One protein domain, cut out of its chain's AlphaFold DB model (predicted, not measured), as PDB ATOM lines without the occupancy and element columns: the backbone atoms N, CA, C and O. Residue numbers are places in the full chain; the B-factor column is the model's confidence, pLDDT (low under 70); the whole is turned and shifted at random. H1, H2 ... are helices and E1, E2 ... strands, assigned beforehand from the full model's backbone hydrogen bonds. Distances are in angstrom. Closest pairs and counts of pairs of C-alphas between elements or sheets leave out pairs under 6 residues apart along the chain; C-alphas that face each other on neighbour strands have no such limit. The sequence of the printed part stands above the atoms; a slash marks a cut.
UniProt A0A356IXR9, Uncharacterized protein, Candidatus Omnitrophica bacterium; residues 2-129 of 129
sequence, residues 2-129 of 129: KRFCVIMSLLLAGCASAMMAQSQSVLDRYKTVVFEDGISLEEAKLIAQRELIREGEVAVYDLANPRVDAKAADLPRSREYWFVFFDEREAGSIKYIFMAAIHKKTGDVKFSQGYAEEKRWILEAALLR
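This is residues 2 to 129 of the 129 residues of an uncharacterized protein of Candidatus Omnitrophica bacterium (UniProt A0A356IXR9). A small, twisted sheet of three strands has H2 packed slantwise on one face and the short H4 on the other, while the long helix H1 packs on H2 with its last residues and sticks out as an arm with residues 2 to 15. H3 grazes the sheet at the side of E1, and residues 67 to 68 pair briefly with E1. The 128 printed residues hold four named helices and three named strands in the order H1 H2 H3 E1 E2 E3 H4; the sheet's order is E1 - E2 - E3, antiparallel throughout, and the class is mixed, helices and strands. The whole is only just compact, close to loose, with a radius of gyration of the C-alphas of 16.7 A, and elongated, spanning 59 by 37 by 21 A.

E1, residues 81 to 87, E2, residues 96 to 103, and E3, residues 109 to 116, form a meander, each strand the antiparallel neighbour of the one before. The hairpin of E1 and E2 has N 84 and O 100 within hydrogen-bond range at 3.0 A. The hairpin of E2 and E3 has N 101 and O 111 within that range at 2.9 A. E3 bends by 51 degrees at residue 113. H2, residues 41 to 54, lies over E1, E2 and E3 at a height over the sheet of 8.3 A, and its closest C-alphas to E2 are those of Ala 48 and Ala 100, 5.4 A apart. On the local plane H2 stands at 56 degrees to E1, slantwise to the strands. H4, residues 121 to 127, is on the opposite face, over E2 at a height over the sheet of 8.7 A. It runs along the strands, at 14 degrees to E2 on the local plane; its closest C-alphas to E3 are those of Ala 126 and Phe 111, 6.8 A apart. H3, residues 70 to 74, only grazes the sheet with residues 70 to 73. H1, residues 2 to 30, touches H2 with residues 23 to 30 alone, the closest C-alphas being those of Tyr 30 and Leu 46, 6.2 A apart. The two run opposite ways at a steep tilt of 48 degrees. H1 is apart from the three strands. Every O i to N i+4 pair is within hydrogen-bond range in H2 and H4, 23 of 25 are in H1, and 0 of 1 in H3, where 2 of 2 O i to N i+3 pairs are.

H1 begins at C-alpha 2 (11.338, -28.865, 29.370) and is 43.6 A long. H2 is 19.8 A long, E1 19.4 A, E2 22.9 A and E3 19.7 A. H4 ends at C-alpha 127 (-13.092, -48.198, -16.186).

The farthest C-alphas, those of Lys 2 and Arg 77, are 59.4 A apart. The printed part has no cut, and the link from H2 to H3 is long, with 15 residues. Residues 2 to 15, 70 to 71, 73 and 129 have pLDDT under 70.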
ATOM      1  N   LYS A   2      11.102 -27.406  29.557       51.16
ATOM      2  CA  LYS A   2      11.338 -28.865  29.370       51.16
ATOM      3  C   LYS A   2      10.105 -29.784  29.512       51.16
ATOM      4  O   LYS A   2      10.049 -30.810  28.851       51.16
ATOM      5  N   ARG A   3       9.109 -29.430  30.339       50.50
ATOM      6  CA  ARG A   3       7.896 -30.255  30.543       50.50
ATOM      7  C   ARG A   3       6.911 -30.219  29.364       50.50
ATOM      8  O   ARG A   3       6.207 -31.194  29.154       50.50
ATOM      9  N   PHE A   4       6.896 -29.139  28.579       51.72
ATOM     10  CA  PHE A   4       5.991 -29.002  27.430       51.72
ATOM     11  C   PHE A   4       6.436 -29.853  26.229       51.72
ATOM     12  O   PHE A   4       5.594 -30.464  25.580       51.72
ATOM     13  N   CYS A   5       7.748 -29.979  25.985       52.19
ATOM     14  CA  CYS A   5       8.262 -30.822  24.900       52.19
ATOM     15  C   CYS A   5       7.960 -32.315  25.111       52.19
ATOM     16  O   CYS A   5       7.671 -33.011  24.149       52.19
ATOM     17  N   VAL A   6       7.976 -32.809  26.356       56.09
ATOM     18  CA  VAL A   6       7.710 -34.232  26.648       56.09
ATOM     19  C   VAL A   6       6.239 -34.595  26.410       56.09
ATOM     20  O   VAL A   6       5.951 -35.675  25.904       56.09
ATOM     21  N   ILE A   7       5.307 -33.686  26.716       55.75
ATOM     22  CA  ILE A   7       3.865 -33.917  26.530       55.75
ATOM     23  C   ILE A   7       3.495 -33.918  25.038       55.75
ATOM     24  O   ILE A   7       2.718 -34.767  24.606       55.75
ATOM     25  N   MET A   8       4.093 -33.034  24.230       51.53
ATOM     26  CA  MET A   8       3.864 -33.020  22.777       51.53
ATOM     27  C   MET A   8       4.337 -34.309  22.090       51.53
ATOM     28  O   MET A   8       3.635 -34.833  21.226       51.53
ATOM     29  N   SER A   9       5.487 -34.857  22.494       54.06
ATOM     30  CA  SER A   9       6.013 -36.102  21.915       54.06
ATOM     31  C   SER A   9       5.151 -37.324  22.244       54.06
ATOM     32  O   SER A   9       5.013 -38.218  21.411       54.06
ATOM     33  N   LEU A  10       4.539 -37.362  23.433       57.00
ATOM     34  CA  LEU A  10       3.642 -38.449  23.840       57.00
ATOM     35  C   LEU A  10       2.326 -38.448  23.044       57.00
ATOM     36  O   LEU A  10       1.823 -39.515  22.700       57.00
ATOM     37  N   LEU A  11       1.797 -37.268  22.707       56.69
ATOM     38  CA  LEU A  11       0.564 -37.136  21.922       56.69
ATOM     39  C   LEU A  11       0.753 -37.584  20.465       56.69
ATOM     40  O   LEU A  11      -0.067 -38.337  19.943       56.69
ATOM     41  N   LEU A  12       1.862 -37.193  19.827       58.47
ATOM     42  CA  LEU A  12       2.168 -37.605  18.451       58.47
ATOM     43  C   LEU A  12       2.441 -39.115  18.340       58.47
ATOM     44  O   LEU A  12       1.990 -39.755  17.389       58.47
ATOM     45  N   ALA A  13       3.112 -39.704  19.337       62.69
ATOM     46  CA  ALA A  13       3.334 -41.147  19.393       62.69
ATOM     47  C   ALA A  13       2.016 -41.935  19.534       62.69
ATOM     48  O   ALA A  13       1.875 -43.009  18.944       62.69
ATOM     49  N   GLY A  14       1.033 -41.391  20.261       63.53
ATOM     50  CA  GLY A  14      -0.290 -41.998  20.432       63.53
ATOM     51  C   GLY A  14      -1.078 -42.086  19.123       63.53
ATOM     52  O   GLY A  14      -1.599 -43.151  18.791       63.53
ATOM     53  N   CYS A  15      -1.108 -41.001  18.343       67.62
ATOM     54  CA  CYS A  15      -1.825 -40.958  17.063       67.62
ATOM     55  C   CYS A  15      -1.222 -41.917  16.024       67.62
ATOM     56  O   CYS A  15      -1.955 -42.663  15.374       67.62
ATOM     57  N   ALA A  16       0.111 -41.948  15.908       73.81
ATOM     58  CA  ALA A  16       0.798 -42.861  14.995       73.81
ATOM     59  C   ALA A  16       0.562 -44.335  15.373       73.81
ATOM     60  O   ALA A  16       0.266 -45.162  14.511       73.81
ATOM     61  N   SER A  17       0.612 -44.656  16.670       77.44
ATOM     62  CA  SER A  17       0.373 -46.015  17.174       77.44
ATOM     63  C   SER A  17      -1.060 -46.489  16.917       77.44
ATOM     64  O   SER A  17      -1.270 -47.629  16.506       77.44
ATOM     65  N   ALA A  18      -2.052 -45.614  17.114       80.38
ATOM     66  CA  ALA A  18      -3.454 -45.933  16.854       80.38
ATOM     67  C   ALA A  18      -3.718 -46.204  15.363       80.38
ATOM     68  O   ALA A  18      -4.389 -47.178  15.021       80.38
ATOM     69  N   MET A  19      -3.140 -45.394  14.468       83.81
ATOM     70  CA  MET A  19      -3.254 -45.588  13.018       83.81
ATOM     71  C   MET A  19      -2.569 -46.881  12.552       83.81
ATOM     72  O   MET A  19      -3.114 -47.603  11.713       83.81
ATOM     73  N   MET A  20      -1.411 -47.219  13.128       86.81
ATOM     74  CA  MET A  20      -0.738 -48.494  12.866       86.81
ATOM     75  C   MET A  20      -1.571 -49.690  13.332       86.81
ATOM     76  O   MET A  20      -1.764 -50.629  12.565       86.81
ATOM     77  N   ALA A  21      -2.116 -49.645  14.550       89.19
ATOM     78  CA  ALA A  21      -2.976 -50.707  15.069       89.19
ATOM     79  C   ALA A  21      -4.239 -50.892  14.211       89.19
ATOM     80  O   ALA A  21      -4.631 -52.020  13.910       89.19
ATOM     81  N   GLN A  22      -4.846 -49.789  13.762       90.62
ATOM     82  CA  GLN A  22      -5.996 -49.822  12.862       90.62
ATOM     83  C   GLN A  22      -5.642 -50.447  11.506       90.62
ATOM     84  O   GLN A  22      -6.364 -51.321  11.026       90.62
ATOM     85  N   SER A  23      -4.516 -50.045  10.913       92.12
ATOM     86  CA  SER A  23      -4.037 -50.606   9.645       92.12
ATOM     87  C   SER A  23      -3.762 -52.105   9.778       92.12
ATOM     88  O   SER A  23      -4.197 -52.894   8.945       92.12
ATOM     89  N   GLN A  24      -3.121 -52.520  10.872       92.44
ATOM     90  CA  GLN A  24      -2.847 -53.927  11.145       92.44
ATOM     91  C   GLN A  24      -4.138 -54.742  11.303       92.44
ATOM     92  O   GLN A  24      -4.264 -55.812  10.712       92.44
ATOM     93  N   SER A  25      -5.132 -54.211  12.019       93.75
ATOM     94  CA  SER A  25      -6.442 -54.857  12.164       93.75
ATOM     95  C   SER A  25      -7.135 -55.086  10.814       93.75
ATOM     96  O   SER A  25      -7.699 -56.158  10.590       93.75
ATOM     97  N   VAL A  26      -7.064 -54.116   9.895       93.62
ATOM     98  CA  VAL A  26      -7.571 -54.273   8.521       93.62
ATOM     99  C   VAL A  26      -6.832 -55.395   7.794       93.62
ATOM    100  O   VAL A  26      -7.476 -56.266   7.212       93.62
ATOM    101  N   LEU A  27      -5.498 -55.411   7.850       93.75
ATOM    102  CA  LEU A  27      -4.686 -56.435   7.184       93.75
ATOM    103  C   LEU A  27      -4.951 -57.843   7.730       93.75
ATOM    104  O   LEU A  27      -4.928 -58.809   6.970       93.75
ATOM    105  N   ASP A  28      -5.230 -57.971   9.025       93.81
ATOM    106  CA  ASP A  28      -5.568 -59.255   9.634       93.81
ATOM    107  C   ASP A  28      -6.969 -59.725   9.244       93.81
ATOM    108  O   ASP A  28      -7.136 -60.886   8.873       93.81
ATOM    109  N   ARG A  29      -7.958 -58.823   9.232       92.06
ATOM    110  CA  ARG A  29      -9.306 -59.127   8.729       92.06
ATOM    111  C   ARG A  29      -9.283 -59.500   7.250       92.06
ATOM    112  O   ARG A  29     -10.002 -60.401   6.844       92.06
ATOM    113  N   TYR A  30      -8.452 -58.847   6.437       90.88
ATOM    114  CA  TYR A  30      -8.364 -59.122   4.999       90.88
ATOM    115  C   TYR A  30      -8.013 -60.586   4.689       90.88
ATOM    116  O   TYR A  30      -8.441 -61.123   3.671       90.88
ATOM    117  N   LYS A  31      -7.287 -61.270   5.582       89.38
ATOM    118  CA  LYS A  31      -6.932 -62.691   5.426       89.38
ATOM    119  C   LYS A  31      -8.149 -63.623   5.397       89.38
ATOM    120  O   LYS A  31      -7.994 -64.775   5.010       89.38
ATOM    121  N   THR A  32      -9.326 -63.156   5.820       87.50
ATOM    122  CA  THR A  32     -10.564 -63.948   5.834       87.50
ATOM    123  C   THR A  32     -11.439 -63.736   4.601       87.50
ATOM    124  O   THR A  32     -12.517 -64.317   4.548       87.50
ATOM    125  N   VAL A  33     -11.037 -62.882   3.651       85.00
ATOM    126  CA  VAL A  33     -11.798 -62.650   2.413       85.00
ATOM    127  C   VAL A  33     -11.767 -63.908   1.552       85.00
ATOM    128  O   VAL A  33     -10.693 -64.466   1.310       85.00
ATOM    129  N   VAL A  34     -12.934 -64.329   1.068       85.44
ATOM    130  CA  VAL A  34     -13.079 -65.480   0.172       85.44
ATOM    131  C   VAL A  34     -13.397 -64.963  -1.229       85.44
ATOM    132  O   VAL A  34     -14.273 -64.131  -1.414       85.44
ATOM    133  N   PHE A  35     -12.640 -65.409  -2.234       84.62
ATOM    134  CA  PHE A  35     -12.776 -64.917  -3.616       84.62
ATOM    135  C   PHE A  35     -13.587 -65.862  -4.520       84.62
ATOM    136  O   PHE A  35     -13.814 -65.551  -5.688       84.62
ATOM    137  N   GLU A  36     -13.989 -67.034  -4.020       76.69
ATOM    138  CA  GLU A  36     -14.545 -68.123  -4.836       76.69
ATOM    139  C   GLU A  36     -16.042 -67.961  -5.154       76.69
ATOM    140  O   GLU A  36     -16.499 -68.416  -6.202       76.69
ATOM    141  N   ASP A  37     -16.802 -67.281  -4.297       82.25
ATOM    142  CA  ASP A  37     -18.253 -67.074  -4.405       82.25
ATOM    143  C   ASP A  37     -18.643 -65.642  -4.816       82.25
ATOM    144  O   ASP A  37     -19.824 -65.287  -4.867       82.25
ATOM    145  N   GLY A  38     -17.653 -64.840  -5.218       88.00
ATOM    146  CA  GLY A  38     -17.814 -63.415  -5.463       88.00
ATOM    147  C   GLY A  38     -17.655 -62.593  -4.186       88.00
ATOM    148  O   GLY A  38     -17.579 -63.104  -3.084       88.00
ATOM    149  N   ILE A  39     -17.569 -61.280  -4.353       93.44
ATOM    150  CA  ILE A  39     -17.196 -60.342  -3.301       93.44
ATOM    151  C   ILE A  39     -18.445 -59.662  -2.773       93.44
ATOM    152  O   ILE A  39     -19.134 -58.939  -3.504       93.44
ATOM    153  N   SER A  40     -18.718 -59.850  -1.487       93.12
ATOM    154  CA  SER A  40     -19.746 -59.096  -0.778       93.12
ATOM    155  C   SER A  40     -19.355 -57.621  -0.625       93.12
ATOM    156  O   SER A  40     -18.202 -57.222  -0.790       93.12
ATOM    157  N   LEU A  41     -20.320 -56.772  -0.269       92.00
ATOM    158  CA  LEU A  41     -20.042 -55.353  -0.040       92.00
ATOM    159  C   LEU A  41     -19.026 -55.122   1.091       92.00
ATOM    160  O   LEU A  41     -18.193 -54.222   1.002       92.00
ATOM    161  N   GLU A  42     -19.094 -55.920   2.156       93.06
ATOM    162  CA  GLU A  42     -18.194 -55.780   3.303       93.06
ATOM    163  C   GLU A  42     -16.772 -56.241   2.969       93.06
ATOM    164  O   GLU A  42     -15.805 -55.588   3.360       93.06
ATOM    165  N   GLU A  43     -16.628 -57.292   2.164       94.44
ATOM    166  CA  GLU A  43     -15.326 -57.700   1.631       94.44
ATOM    167  C   GLU A  43     -14.766 -56.658   0.665       94.44
ATOM    168  O   GLU A  43     -13.580 -56.349   0.727       94.44
ATOM    169  N   ALA A  44     -15.605 -56.035  -0.168       94.75
ATOM    170  CA  ALA A  44     -15.178 -54.942  -1.033       94.75
ATOM    171  C   ALA A  44     -14.665 -53.740  -0.229       94.75
ATOM    172  O   ALA A  44     -13.615 -53.185  -0.545       94.75
ATOM    173  N   LYS A  45     -15.355 -53.353   0.851       95.75
ATOM    174  CA  LYS A  45     -14.858 -52.309   1.762       95.75
ATOM    175  C   LYS A  45     -13.507 -52.690   2.359       95.75
ATOM    176  O   LYS A  45     -12.614 -51.850   2.416       95.75
ATOM    177  N   LEU A  46     -13.343 -53.947   2.755       96.06
ATOM    178  CA  LEU A  46     -12.104 -54.443   3.341       96.06
ATOM    179  C   LEU A  46     -10.944 -54.478   2.333       96.06
ATOM    180  O   LEU A  46      -9.828 -54.075   2.663       96.06
ATOM    181  N   ILE A  47     -11.210 -54.882   1.087       95.81
ATOM    182  CA  ILE A  47     -10.264 -54.784  -0.034       95.81
ATOM    183  C   ILE A  47      -9.879 -53.315  -0.258       95.81
ATOM    184  O   ILE A  47      -8.695 -52.997  -0.324       95.81
ATOM    185  N   ALA A  48     -10.848 -52.400  -0.303       96.44
ATOM    186  CA  ALA A  48     -10.593 -50.974  -0.504       96.44
ATOM    187  C   ALA A  48      -9.744 -50.360   0.624       96.44
ATOM    188  O   ALA A  48      -8.841 -49.569   0.362       96.44
ATOM    189  N   GLN A  49     -10.000 -50.755   1.875       97.06
ATOM    190  CA  GLN A  49      -9.214 -50.333   3.037       97.06
ATOM    191  C   GLN A  49      -7.762 -50.814   2.930       97.06
ATOM    192  O   GLN A  49      -6.836 -50.050   3.203       97.06
ATOM    193  N   ARG A  50      -7.548 -52.061   2.489       96.62
ATOM    194  CA  ARG A  50      -6.204 -52.588   2.210       96.62
ATOM    195  C   ARG A  50      -5.500 -51.775   1.127       96.62
ATOM    196  O   ARG A  50      -4.318 -51.484   1.283       96.62
ATOM    197  N   GLU A  51      -6.193 -51.414   0.052       96.81
ATOM    198  CA  GLU A  51      -5.601 -50.614  -1.023       96.81
ATOM    199  C   GLU A  51      -5.209 -49.218  -0.530       96.81
ATOM    200  O   GLU A  51      -4.094 -48.785  -0.794       96.81
ATOM    201  N   LEU A  52      -6.042 -48.562   0.283       95.31
ATOM    202  CA  LEU A  52      -5.690 -47.278   0.899       95.31
ATOM    203  C   LEU A  52      -4.416 -47.371   1.766       95.31
ATOM    204  O   LEU A  52      -3.565 -46.483   1.721       95.31
ATOM    205  N   ILE A  53      -4.260 -48.462   2.528       94.69
ATOM    206  CA  ILE A  53      -3.029 -48.751   3.287       94.69
ATOM    207  C   ILE A  53      -1.844 -48.958   2.340       94.69
ATOM    208  O   ILE A  53      -0.766 -48.423   2.590       94.69
ATOM    209  N   ARG A  54      -2.031 -49.729   1.262       94.25
ATOM    210  CA  ARG A  54      -0.973 -50.062   0.300       94.25
ATOM    211  C   ARG A  54      -0.445 -48.829  -0.430       94.25
ATOM    212  O   ARG A  54       0.760 -48.724  -0.618       94.25
ATOM    213  N   GLU A  55      -1.330 -47.910  -0.804       92.94
ATOM    214  CA  GLU A  55      -0.958 -46.639  -1.436       92.94
ATOM    215  C   GLU A  55      -0.349 -45.638  -0.430       92.94
ATOM    216  O   GLU A  55       0.189 -44.613  -0.831       92.94
ATOM    217  N   GLY A  56      -0.378 -45.935   0.878       91.38
ATOM    218  CA  GLY A  56       0.225 -45.086   1.916       91.38
ATOM    219  C   GLY A  56      -0.609 -43.858   2.291       91.38
ATOM    220  O   GLY A  56      -0.117 -42.948   2.951       91.38
ATOM    221  N   GLU A  57      -1.885 -43.843   1.920       92.94
ATOM    222  CA  GLU A  57      -2.756 -42.660   1.953       92.94
ATOM    223  C   GLU A  57      -3.600 -42.558   3.247       92.94
ATOM    224  O   GLU A  57      -4.432 -41.668   3.420       92.94
ATOM    225  N   VAL A  58      -3.374 -43.450   4.219       91.94
ATOM    226  CA  VAL A  58      -4.135 -43.523   5.489       91.94
ATOM    227  C   VAL A  58      -3.997 -42.296   6.393       91.94
ATOM    228  O   VAL A  58      -4.832 -42.087   7.281       91.94
ATOM    229  N   ALA A  59      -2.948 -41.499   6.180       90.06
ATOM    230  CA  ALA A  59      -2.742 -40.224   6.859       90.06
ATOM    231  C   ALA A  59      -3.691 -39.133   6.341       90.06
ATOM    232  O   ALA A  59      -4.062 -38.246   7.104       90.06
ATOM    233  N   VAL A  60      -4.098 -39.226   5.074       91.31
ATOM    234  CA  VAL A  60      -4.933 -38.231   4.392       91.31
ATOM    235  C   VAL A  60      -6.410 -38.608   4.490       91.31
ATOM    236  O   VAL A  60      -7.239 -37.768   4.835       91.31
ATOM    237  N   TYR A  61      -6.744 -39.883   4.272       92.88
ATOM    238  CA  TYR A  61      -8.133 -40.345   4.189       92.88
ATOM    239  C   TYR A  61      -8.568 -41.188   5.396       92.88
ATOM    240  O   TYR A  61      -7.763 -41.853   6.060       92.88
ATOM    241  N   ASP A  62      -9.868 -41.165   5.697       93.50
ATOM    242  CA  ASP A  62     -10.444 -41.883   6.833       93.50
ATOM    243  C   ASP A  62     -10.636 -43.377   6.549       93.50
ATOM    244  O   ASP A  62     -11.699 -43.827   6.120       93.50
ATOM    245  N   LEU A  63      -9.609 -44.165   6.878       94.06
ATOM    246  CA  LEU A  63      -9.606 -45.626   6.768       94.06
ATOM    247  C   LEU A  63     -10.819 -46.303   7.440       94.06
ATOM    248  O   LEU A  63     -11.230 -47.377   7.000       94.06
ATOM    249  N   ALA A  64     -11.382 -45.725   8.506       92.62
ATOM    250  CA  ALA A  64     -12.396 -46.385   9.330       92.62
ATOM    251  C   ALA A  64     -13.777 -46.433   8.672       92.62
ATOM    252  O   ALA A  64     -14.525 -47.386   8.899       92.62
ATOM    253  N   ASN A  65     -14.110 -45.412   7.879       91.69
ATOM    254  CA  ASN A  65     -15.469 -45.165   7.406       91.69
ATOM    255  C   ASN A  65     -15.547 -45.136   5.869       91.69
ATOM    256  O   ASN A  65     -15.904 -44.102   5.294       91.69
ATOM    257  N   PRO A  66     -15.251 -46.260   5.183       93.56
ATOM    258  CA  PRO A  66     -15.457 -46.354   3.746       93.56
ATOM    259  C   PRO A  66     -16.937 -46.164   3.399       93.56
ATOM    260  O   PRO A  66     -17.826 -46.778   4.002       93.56
ATOM    261  N   ARG A  67     -17.207 -45.354   2.378       91.00
ATOM    262  CA  ARG A  67     -18.548 -45.099   1.844       91.00
ATOM    263  C   ARG A  67     -18.730 -45.784   0.506       91.00
ATOM    264  O   ARG A  67     -17.778 -46.017  -0.230       91.00
ATOM    265  N   VAL A  68     -19.974 -46.088   0.176       86.62
ATOM    266  CA  VAL A  68     -20.355 -46.665  -1.112       86.62
ATOM    267  C   VAL A  68     -21.355 -45.692  -1.710       86.62
ATOM    268  O   VAL A  68     -22.410 -45.467  -1.119       86.62
ATOM    269  N   ASP A  69     -21.002 -45.054  -2.825       73.19
ATOM    270  CA  ASP A  69     -21.878 -44.057  -3.442       73.19
ATOM    271  C   ASP A  69     -22.888 -44.730  -4.380       73.19
ATOM    272  O   ASP A  69     -22.523 -45.443  -5.317       73.19
ATOM    273  N   ALA A  70     -24.173 -44.456  -4.159       59.62
ATOM    274  CA  ALA A  70     -25.250 -44.869  -5.050       59.62
ATOM    275  C   ALA A  70     -25.159 -44.194  -6.435       59.62
ATOM    276  O   ALA A  70     -25.590 -44.777  -7.429       59.62
ATOM    277  N   LYS A  71     -24.544 -43.005  -6.537       63.34
ATOM    278  CA  LYS A  71     -24.318 -42.285  -7.806       63.34
ATOM    279  C   LYS A  71     -23.255 -42.935  -8.693       63.34
ATOM    280  O   LYS A  71     -23.091 -42.544  -9.851       63.34
ATOM    281  N   ALA A  72     -22.552 -43.952  -8.189       70.06
ATOM    282  CA  ALA A  72     -21.670 -44.780  -9.000       70.06
ATOM    283  C   ALA A  72     -22.441 -45.630 -10.029       70.06
ATOM    284  O   ALA A  72     -21.829 -46.158 -10.953       70.06
ATOM    285  N   ALA A  73     -23.776 -45.724  -9.921       65.94
ATOM    286  CA  ALA A  73     -24.631 -46.394 -10.900       65.94
ATOM    287  C   ALA A  73     -24.445 -45.866 -12.336       65.94
ATOM    288  O   ALA A  73     -24.526 -46.656 -13.277       65.94
ATOM    289  N   ASP A  74     -24.116 -44.580 -12.493       77.06
ATOM    290  CA  ASP A  74     -23.932 -43.933 -13.800       77.06
ATOM    291  C   ASP A  74     -22.539 -44.174 -14.411       77.06
ATOM    292  O   ASP A  74     -22.283 -43.783 -15.548       77.06
ATOM    293  N   LEU A  75     -21.612 -44.804 -13.676       80.81
ATOM    294  CA  LEU A  75     -20.276 -45.103 -14.194       80.81
ATOM    295  C   LEU A  75     -20.305 -46.266 -15.201       80.81
ATOM    296  O   LEU A  75     -21.101 -47.202 -15.057       80.81
ATOM    297  N   PRO A  76     -19.392 -46.277 -16.190       78.12
ATOM    298  CA  PRO A  76     -19.228 -47.413 -17.085       78.12
ATOM    299  C   PRO A  76     -19.030 -48.716 -16.307       78.12
ATOM    300  O   PRO A  76     -18.272 -48.767 -15.338       78.12
ATOM    301  N   ARG A  77     -19.717 -49.779 -16.743       82.12
ATOM    302  CA  ARG A  77     -19.639 -51.121 -16.137       82.12
ATOM    303  C   ARG A  77     -19.963 -51.143 -14.636       82.12
ATOM    304  O   ARG A  77     -19.584 -52.079 -13.939       82.12
ATOM    305  N   SER A  78     -20.731 -50.175 -14.128       83.06
ATOM    306  CA  SER A  78     -21.044 -50.039 -12.696       83.06
ATOM    307  C   SER A  78     -21.682 -51.274 -12.050       83.06
ATOM    308  O   SER A  78     -21.577 -51.496 -10.844       83.06
ATOM    309  N   ARG A  79     -22.332 -52.125 -12.849       87.62
ATOM    310  CA  ARG A  79     -22.929 -53.382 -12.379       87.62
ATOM    311  C   ARG A  79     -21.890 -54.424 -11.977       87.62
ATOM    312  O   ARG A  79     -22.176 -55.216 -11.082       87.62
ATOM    313  N   GLU A  80     -20.715 -54.398 -12.600       91.12
ATOM    314  CA  GLU A  80     -19.633 -55.375 -12.426       91.12
ATOM    315  C   GLU A  80     -18.685 -55.023 -11.277       91.12
ATOM    316  O   GLU A  80     -17.931 -55.885 -10.834       91.12
ATOM    317  N   TYR A  81     -18.734 -53.785 -10.773       91.12
ATOM    318  CA  TYR A  81     -17.793 -53.282  -9.776       91.12
ATOM    319  C   TYR A  81     -18.492 -52.758  -8.519       91.12
ATOM    320  O   TYR A  81     -19.585 -52.194  -8.567       91.12
ATOM    321  N   TRP A  82     -17.841 -52.942  -7.378       92.25
ATOM    322  CA  TRP A  82     -18.062 -52.151  -6.180       92.25
ATOM    323  C   TRP A  82     -17.203 -50.891  -6.252       92.25
ATOM    324  O   TRP A  82     -16.020 -50.972  -6.580       92.25
ATOM    325  N   PHE A  83     -17.787 -49.743  -5.916       92.06
ATOM    326  CA  PHE A  83     -17.072 -48.472  -5.806       92.06
ATOM    327  C   PHE A  83     -17.077 -48.044  -4.350       92.06
ATOM    328  O   PHE A  83     -18.138 -47.782  -3.777       92.06
ATOM    329  N   VAL A  84     -15.893 -48.022  -3.754       93.31
ATOM    330  CA  VAL A  84     -15.710 -47.688  -2.346       93.31
ATOM    331  C   VAL A  84     -14.874 -46.426  -2.252       93.31
ATOM    332  O   VAL A  84     -13.820 -46.339  -2.874       93.31
ATOM    333  N   PHE A  85     -15.352 -45.466  -1.472       92.44
ATOM    334  CA  PHE A  85     -14.809 -44.125  -1.332       92.44
ATOM    335  C   PHE A  85     -14.340 -43.879   0.095       92.44
ATOM    336  O   PHE A  85     -14.956 -44.356   1.049       92.44
ATOM    337  N   PHE A  86     -13.299 -43.073   0.236       93.25
ATOM    338  CA  PHE A  86     -12.819 -42.562   1.507       93.25
ATOM    339  C   PHE A  86     -12.729 -41.050   1.399       93.25
ATOM    340  O   PHE A  86     -12.111 -40.519   0.473       93.25
ATOM    341  N   ASP A  87     -13.355 -40.379   2.353       91.75
ATOM    342  CA  ASP A  87     -13.233 -38.937   2.496       91.75
ATOM    343  C   ASP A  87     -11.901 -38.598   3.171       91.75
ATOM    344  O   ASP A  87     -11.341 -39.395   3.935       91.75
ATOM    345  N   GLU A  88     -11.410 -37.393   2.904       91.62
ATOM    346  CA  GLU A  88     -10.316 -36.805   3.669       91.62
ATOM    347  C   GLU A  88     -10.693 -36.698   5.153       91.62
ATOM    348  O   GLU A  88     -11.843 -36.430   5.514       91.62
ATOM    349  N   ARG A  89      -9.709 -36.897   6.034       89.69
ATOM    350  CA  ARG A  89      -9.889 -36.727   7.485       89.69
ATOM    351  C   ARG A  89     -10.148 -35.269   7.857       89.69
ATOM    352  O   ARG A  89     -10.882 -34.996   8.805       89.69
ATOM    353  N   GLU A  90      -9.535 -34.351   7.118       86.81
ATOM    354  CA  GLU A  90      -9.700 -32.911   7.267       86.81
ATOM    355  C   GLU A  90     -10.312 -32.347   5.985       86.81
ATOM    356  O   GLU A  90      -9.856 -32.646   4.887       86.81
ATOM    357  N   ALA A  91     -11.367 -31.544   6.118       76.56
ATOM    358  CA  ALA A  91     -12.061 -30.993   4.963       76.56
ATOM    359  C   ALA A  91     -11.231 -29.875   4.308       76.56
ATOM    360  O   ALA A  91     -11.021 -28.816   4.904       76.56
ATOM    361  N   GLY A  92     -10.796 -30.101   3.067       75.00
ATOM    362  CA  GLY A  92     -10.210 -29.075   2.211       75.00
ATOM    363  C   GLY A  92     -11.257 -28.169   1.550       75.00
ATOM    364  O   GLY A  92     -12.457 -28.442   1.558       75.00
ATOM    365  N   SER A  93     -10.798 -27.077   0.929       74.06
ATOM    366  CA  SER A  93     -11.646 -26.218   0.084       74.06
ATOM    367  C   SER A  93     -12.055 -26.892  -1.231       74.06
ATOM    368  O   SER A  93     -13.081 -26.538  -1.810       74.06
ATOM    369  N   ILE A  94     -11.268 -27.868  -1.690       80.12
ATOM    370  CA  ILE A  94     -11.571 -28.752  -2.815       80.12
ATOM    371  C   ILE A  94     -11.755 -30.145  -2.230       80.12
ATOM    372  O   ILE A  94     -10.867 -30.624  -1.532       80.12
ATOM    373  N   LYS A  95     -12.884 -30.796  -2.520       83.50
ATOM    374  CA  LYS A  95     -13.155 -32.141  -2.012       83.50
ATOM    375  C   LYS A  95     -12.336 -33.172  -2.787       83.50
ATOM    376  O   LYS A  95     -12.613 -33.428  -3.964       83.50
ATOM    377  N   TYR A  96     -11.345 -33.758  -2.124       87.44
ATOM    378  CA  TYR A  96     -10.632 -34.923  -2.627       87.44
ATOM    379  C   TYR A  96     -11.191 -36.193  -1.996       87.44
ATOM    380  O   TYR A  96     -11.656 -36.215  -0.858       87.44
ATOM    381  N   ILE A  97     -11.175 -37.267  -2.776       88.94
ATOM    382  CA  ILE A  97     -11.623 -38.586  -2.343       88.94
ATOM    383  C   ILE A  97     -10.638 -39.633  -2.836       88.94
ATOM    384  O   ILE A  97     -10.189 -39.592  -3.983       88.94
ATOM    385  N   PHE A  98     -10.334 -40.605  -1.986       91.81
ATOM    386  CA  PHE A  98      -9.727 -41.848  -2.436       91.81
ATOM    387  C   PHE A  98     -10.835 -42.802  -2.835       91.81
ATOM    388  O   PHE A  98     -11.839 -42.921  -2.135       91.81
ATOM    389  N   MET A  99     -10.663 -43.509  -3.946       91.75
ATOM    390  CA  MET A  99     -11.638 -44.505  -4.356       91.75
ATOM    391  C   MET A  99     -10.966 -45.766  -4.873       91.75
ATOM    392  O   MET A  99     -10.005 -45.696  -5.636       91.75
ATOM    393  N   ALA A 100     -11.543 -46.909  -4.508       93.19
ATOM    394  CA  ALA A 100     -11.241 -48.206  -5.087       93.19
ATOM    395  C   ALA A 100     -12.424 -48.731  -5.920       93.19
ATOM    396  O   ALA A 100     -13.570 -48.713  -5.462       93.19
ATOM    397  N   ALA A 101     -12.139 -49.226  -7.127       92.50
ATOM    398  CA  ALA A 101     -13.090 -49.941  -7.979       92.50
ATOM    399  C   ALA A 101     -12.735 -51.433  -8.007       92.50
ATOM    400  O   ALA A 101     -11.676 -51.811  -8.512       92.50
ATOM    401  N   ILE A 102     -13.613 -52.271  -7.456       93.56
ATOM    402  CA  ILE A 102     -13.335 -53.680  -7.142       93.56
ATOM    403  C   ILE A 102     -14.314 -54.575  -7.885       93.56
ATOM    404  O   ILE A 102     -15.525 -54.411  -7.760       93.56
ATOM    405  N   HIS A 103     -13.812 -55.525  -8.662       93.38
ATOM    406  CA  HIS A 103     -14.658 -56.402  -9.457       93.38
ATOM    407  C   HIS A 103     -15.474 -57.341  -8.557       93.38
ATOM    408  O   HIS A 103     -14.917 -58.091  -7.758       93.38
ATOM    409  N   LYS A 104     -16.806 -57.341  -8.701       92.81
ATOM    410  CA  LYS A 104     -17.721 -58.072  -7.805       92.81
ATOM    411  C   LYS A 104     -17.524 -59.578  -7.824       92.81
ATOM    412  O   LYS A 104     -17.912 -60.235  -6.872       92.81
ATOM    413  N   LYS A 105     -16.980 -60.144  -8.902       92.31
ATOM    414  CA  LYS A 105     -16.791 -61.596  -9.015       92.31
ATOM    415  C   LYS A 105     -15.419 -62.059  -8.533       92.31
ATOM    416  O   LYS A 105     -15.317 -63.154  -8.009       92.31
ATOM    417  N   THR A 106     -14.377 -61.267  -8.766       92.31
ATOM    418  CA  THR A 106     -12.981 -61.712  -8.590       92.31
ATOM    419  C   THR A 106     -12.236 -60.949  -7.507       92.31
ATOM    420  O   THR A 106     -11.156 -61.366  -7.122       92.31
ATOM    421  N   GLY A 107     -12.768 -59.818  -7.037       92.00
ATOM    422  CA  GLY A 107     -12.079 -58.934  -6.098       92.00
ATOM    423  C   GLY A 107     -10.912 -58.155  -6.690       92.00
ATOM    424  O   GLY A 107     -10.258 -57.413  -5.959       92.00
ATOM    425  N   ASP A 108     -10.681 -58.260  -8.001       92.94
ATOM    426  CA  ASP A 108      -9.626 -57.511  -8.675       92.94
ATOM    427  C   ASP A 108      -9.874 -56.007  -8.576       92.94
ATOM    428  O   ASP A 108     -10.974 -55.510  -8.846       92.94
ATOM    429  N   VAL A 109      -8.821 -55.274  -8.234       93.06
ATOM    430  CA  VAL A 109      -8.847 -53.817  -8.115       93.06
ATOM    431  C   VAL A 109      -8.470 -53.214  -9.464       93.06
ATOM    432  O   VAL A 109      -7.342 -53.356  -9.928       93.06
ATOM    433  N   LYS A 110      -9.420 -52.534 -10.109       90.75
ATOM    434  CA  LYS A 110      -9.198 -51.872 -11.406       90.75
ATOM    435  C   LYS A 110      -8.638 -50.459 -11.249       90.75
ATOM    436  O   LYS A 110      -7.939 -49.967 -12.131       90.75
ATOM    437  N   PHE A 111      -8.968 -49.812 -10.137       88.19
ATOM    438  CA  PHE A 111      -8.550 -48.457  -9.801       88.19
ATOM    439  C   PHE A 111      -8.471 -48.317  -8.280       88.19
ATOM    440  O   PHE A 111      -9.338 -48.855  -7.593       88.19
ATOM    441  N   SER A 112      -7.470 -47.595  -7.777       89.75
ATOM    442  CA  SER A 112      -7.256 -47.330  -6.345       89.75
ATOM    443  C   SER A 112      -6.410 -46.069  -6.145       89.75
ATOM    444  O   SER A 112      -5.210 -46.165  -5.905       89.75
ATOM    445  N   GLN A 113      -6.993 -44.882  -6.322       89.75
ATOM    446  CA  GLN A 113      -6.255 -43.618  -6.192       89.75
ATOM    447  C   GLN A 113      -7.119 -42.481  -5.635       89.75
ATOM    448  O   GLN A 113      -8.349 -42.499  -5.735       89.75
ATOM    449  N   GLY A 114      -6.438 -41.478  -5.074       86.31
ATOM    450  CA  GLY A 114      -6.998 -40.181  -4.707       86.31
ATOM    451  C   GLY A 114      -7.228 -39.286  -5.924       86.31
ATOM    452  O   GLY A 114      -6.384 -39.210  -6.816       86.31
ATOM    453  N   TYR A 115      -8.358 -38.585  -5.968       84.75
ATOM    454  CA  TYR A 115      -8.647 -37.590  -7.000       84.75
ATOM    455  C   TYR A 115      -9.576 -36.490  -6.476       84.75
ATOM    456  O   TYR A 115     -10.309 -36.680  -5.507       84.75
ATOM    457  N   ALA A 116      -9.547 -35.329  -7.135       85.12
ATOM    458  CA  ALA A 116     -10.523 -34.273  -6.885       85.12
ATOM    459  C   ALA A 116     -11.889 -34.747  -7.390       85.12
ATOM    460  O   ALA A 116     -12.000 -35.079  -8.570       85.12
ATOM    461  N   GLU A 117     -12.919 -34.754  -6.546       81.44
ATOM    462  CA  GLU A 117     -14.234 -35.331  -6.870       81.44
ATOM    463  C   GLU A 117     -14.846 -34.732  -8.154       81.44
ATOM    464  O   GLU A 117     -15.459 -35.438  -8.956       81.44
ATOM    465  N   GLU A 118     -14.595 -33.445  -8.417       82.06
ATOM    466  CA  GLU A 118     -15.008 -32.741  -9.643       82.06
ATOM    467  C   GLU A 118     -14.380 -33.309 -10.934       82.06
ATOM    468  O   GLU A 118     -14.922 -33.138 -12.026       82.06
ATOM    469  N   LYS A 119     -13.258 -34.033 -10.835       83.12
ATOM    470  CA  LYS A 119     -12.546 -34.672 -11.956       83.12
ATOM    471  C   LYS A 119     -12.962 -36.133 -12.150       83.12
ATOM    472  O   LYS A 119     -12.142 -36.978 -12.510       83.12
ATOM    473  N   ARG A 120     -14.254 -36.426 -11.967       80.44
ATOM    474  CA  ARG A 120     -14.863 -37.761 -12.128       80.44
ATOM    475  C   ARG A 120     -14.545 -38.445 -13.467       80.44
ATOM    476  O   ARG A 120     -14.466 -39.667 -13.521       80.44
ATOM    477  N   TRP A 121     -14.281 -37.689 -14.531       80.75
ATOM    478  CA  TRP A 121     -13.883 -38.234 -15.836       80.75
ATOM    479  C   TRP A 121     -12.606 -39.101 -15.783       80.75
ATOM    480  O   TRP A 121     -12.448 -40.003 -16.605       80.75
ATOM    481  N   ILE A 122     -11.707 -38.878 -14.811       80.94
ATOM    482  CA  ILE A 122     -10.503 -39.710 -14.606       80.94
ATOM    483  C   ILE A 122     -10.908 -41.152 -14.279       80.94
ATOM    484  O   ILE A 122     -10.330 -42.105 -14.805       80.94
ATOM    485  N   LEU A 123     -11.938 -41.304 -13.449       78.81
ATOM    486  CA  LEU A 123     -12.501 -42.595 -13.087       78.81
ATOM    487  C   LEU A 123     -13.181 -43.263 -14.286       78.81
ATOM    488  O   LEU A 123     -12.917 -44.427 -14.576       78.81
ATOM    489  N   GLU A 124     -14.019 -42.530 -15.014       82.56
ATOM    490  CA  GLU A 124     -14.693 -43.064 -16.203       82.56
ATOM    491  C   GLU A 124     -13.681 -43.605 -17.222       82.56
ATOM    492  O   GLU A 124     -13.832 -44.724 -17.714       82.56
ATOM    493  N   ALA A 125     -12.592 -42.870 -17.463       82.50
ATOM    494  CA  ALA A 125     -11.517 -43.301 -18.349       82.50
ATOM    495  C   ALA A 125     -10.794 -44.570 -17.856       82.50
ATOM    496  O   ALA A 125     -10.404 -45.406 -18.675       82.50
ATOM    497  N   ALA A 126     -10.615 -44.738 -16.542       81.19
ATOM    498  CA  ALA A 126      -9.971 -45.919 -15.965       81.19
ATOM    499  C   ALA A 126     -10.820 -47.197 -16.113       81.19
ATOM    500  O   ALA A 126     -10.267 -48.284 -16.282       81.19
ATOM    501  N   LEU A 127     -12.150 -47.071 -16.087       80.88
ATOM    502  CA  LEU A 127     -13.092 -48.198 -16.186       80.88
ATOM    503  C   LEU A 127     -13.352 -48.669 -17.625       80.88
ATOM    504  O   LEU A 127     -13.845 -49.781 -17.827       80.88
ATOM    505  N   LEU A 128     -13.046 -47.829 -18.618       80.75
ATOM    506  CA  LEU A 128     -13.201 -48.142 -20.044       80.75
ATOM    507  C   LEU A 128     -12.022 -48.932 -20.638       80.75
ATOM    508  O   LEU A 128     -12.142 -49.460 -21.743       80.75
ATOM    509  N   ARG A 129     -10.892 -48.993 -19.930       65.81
ATOM    510  CA  ARG A 129      -9.705 -49.789 -20.291       65.81
ATOM    511  C   ARG A 129      -9.781 -51.189 -19.697       65.81
ATOM    512  O   ARG A 129      -8.988 -52.062 -20.094       65.81
TER     513      ARG A 129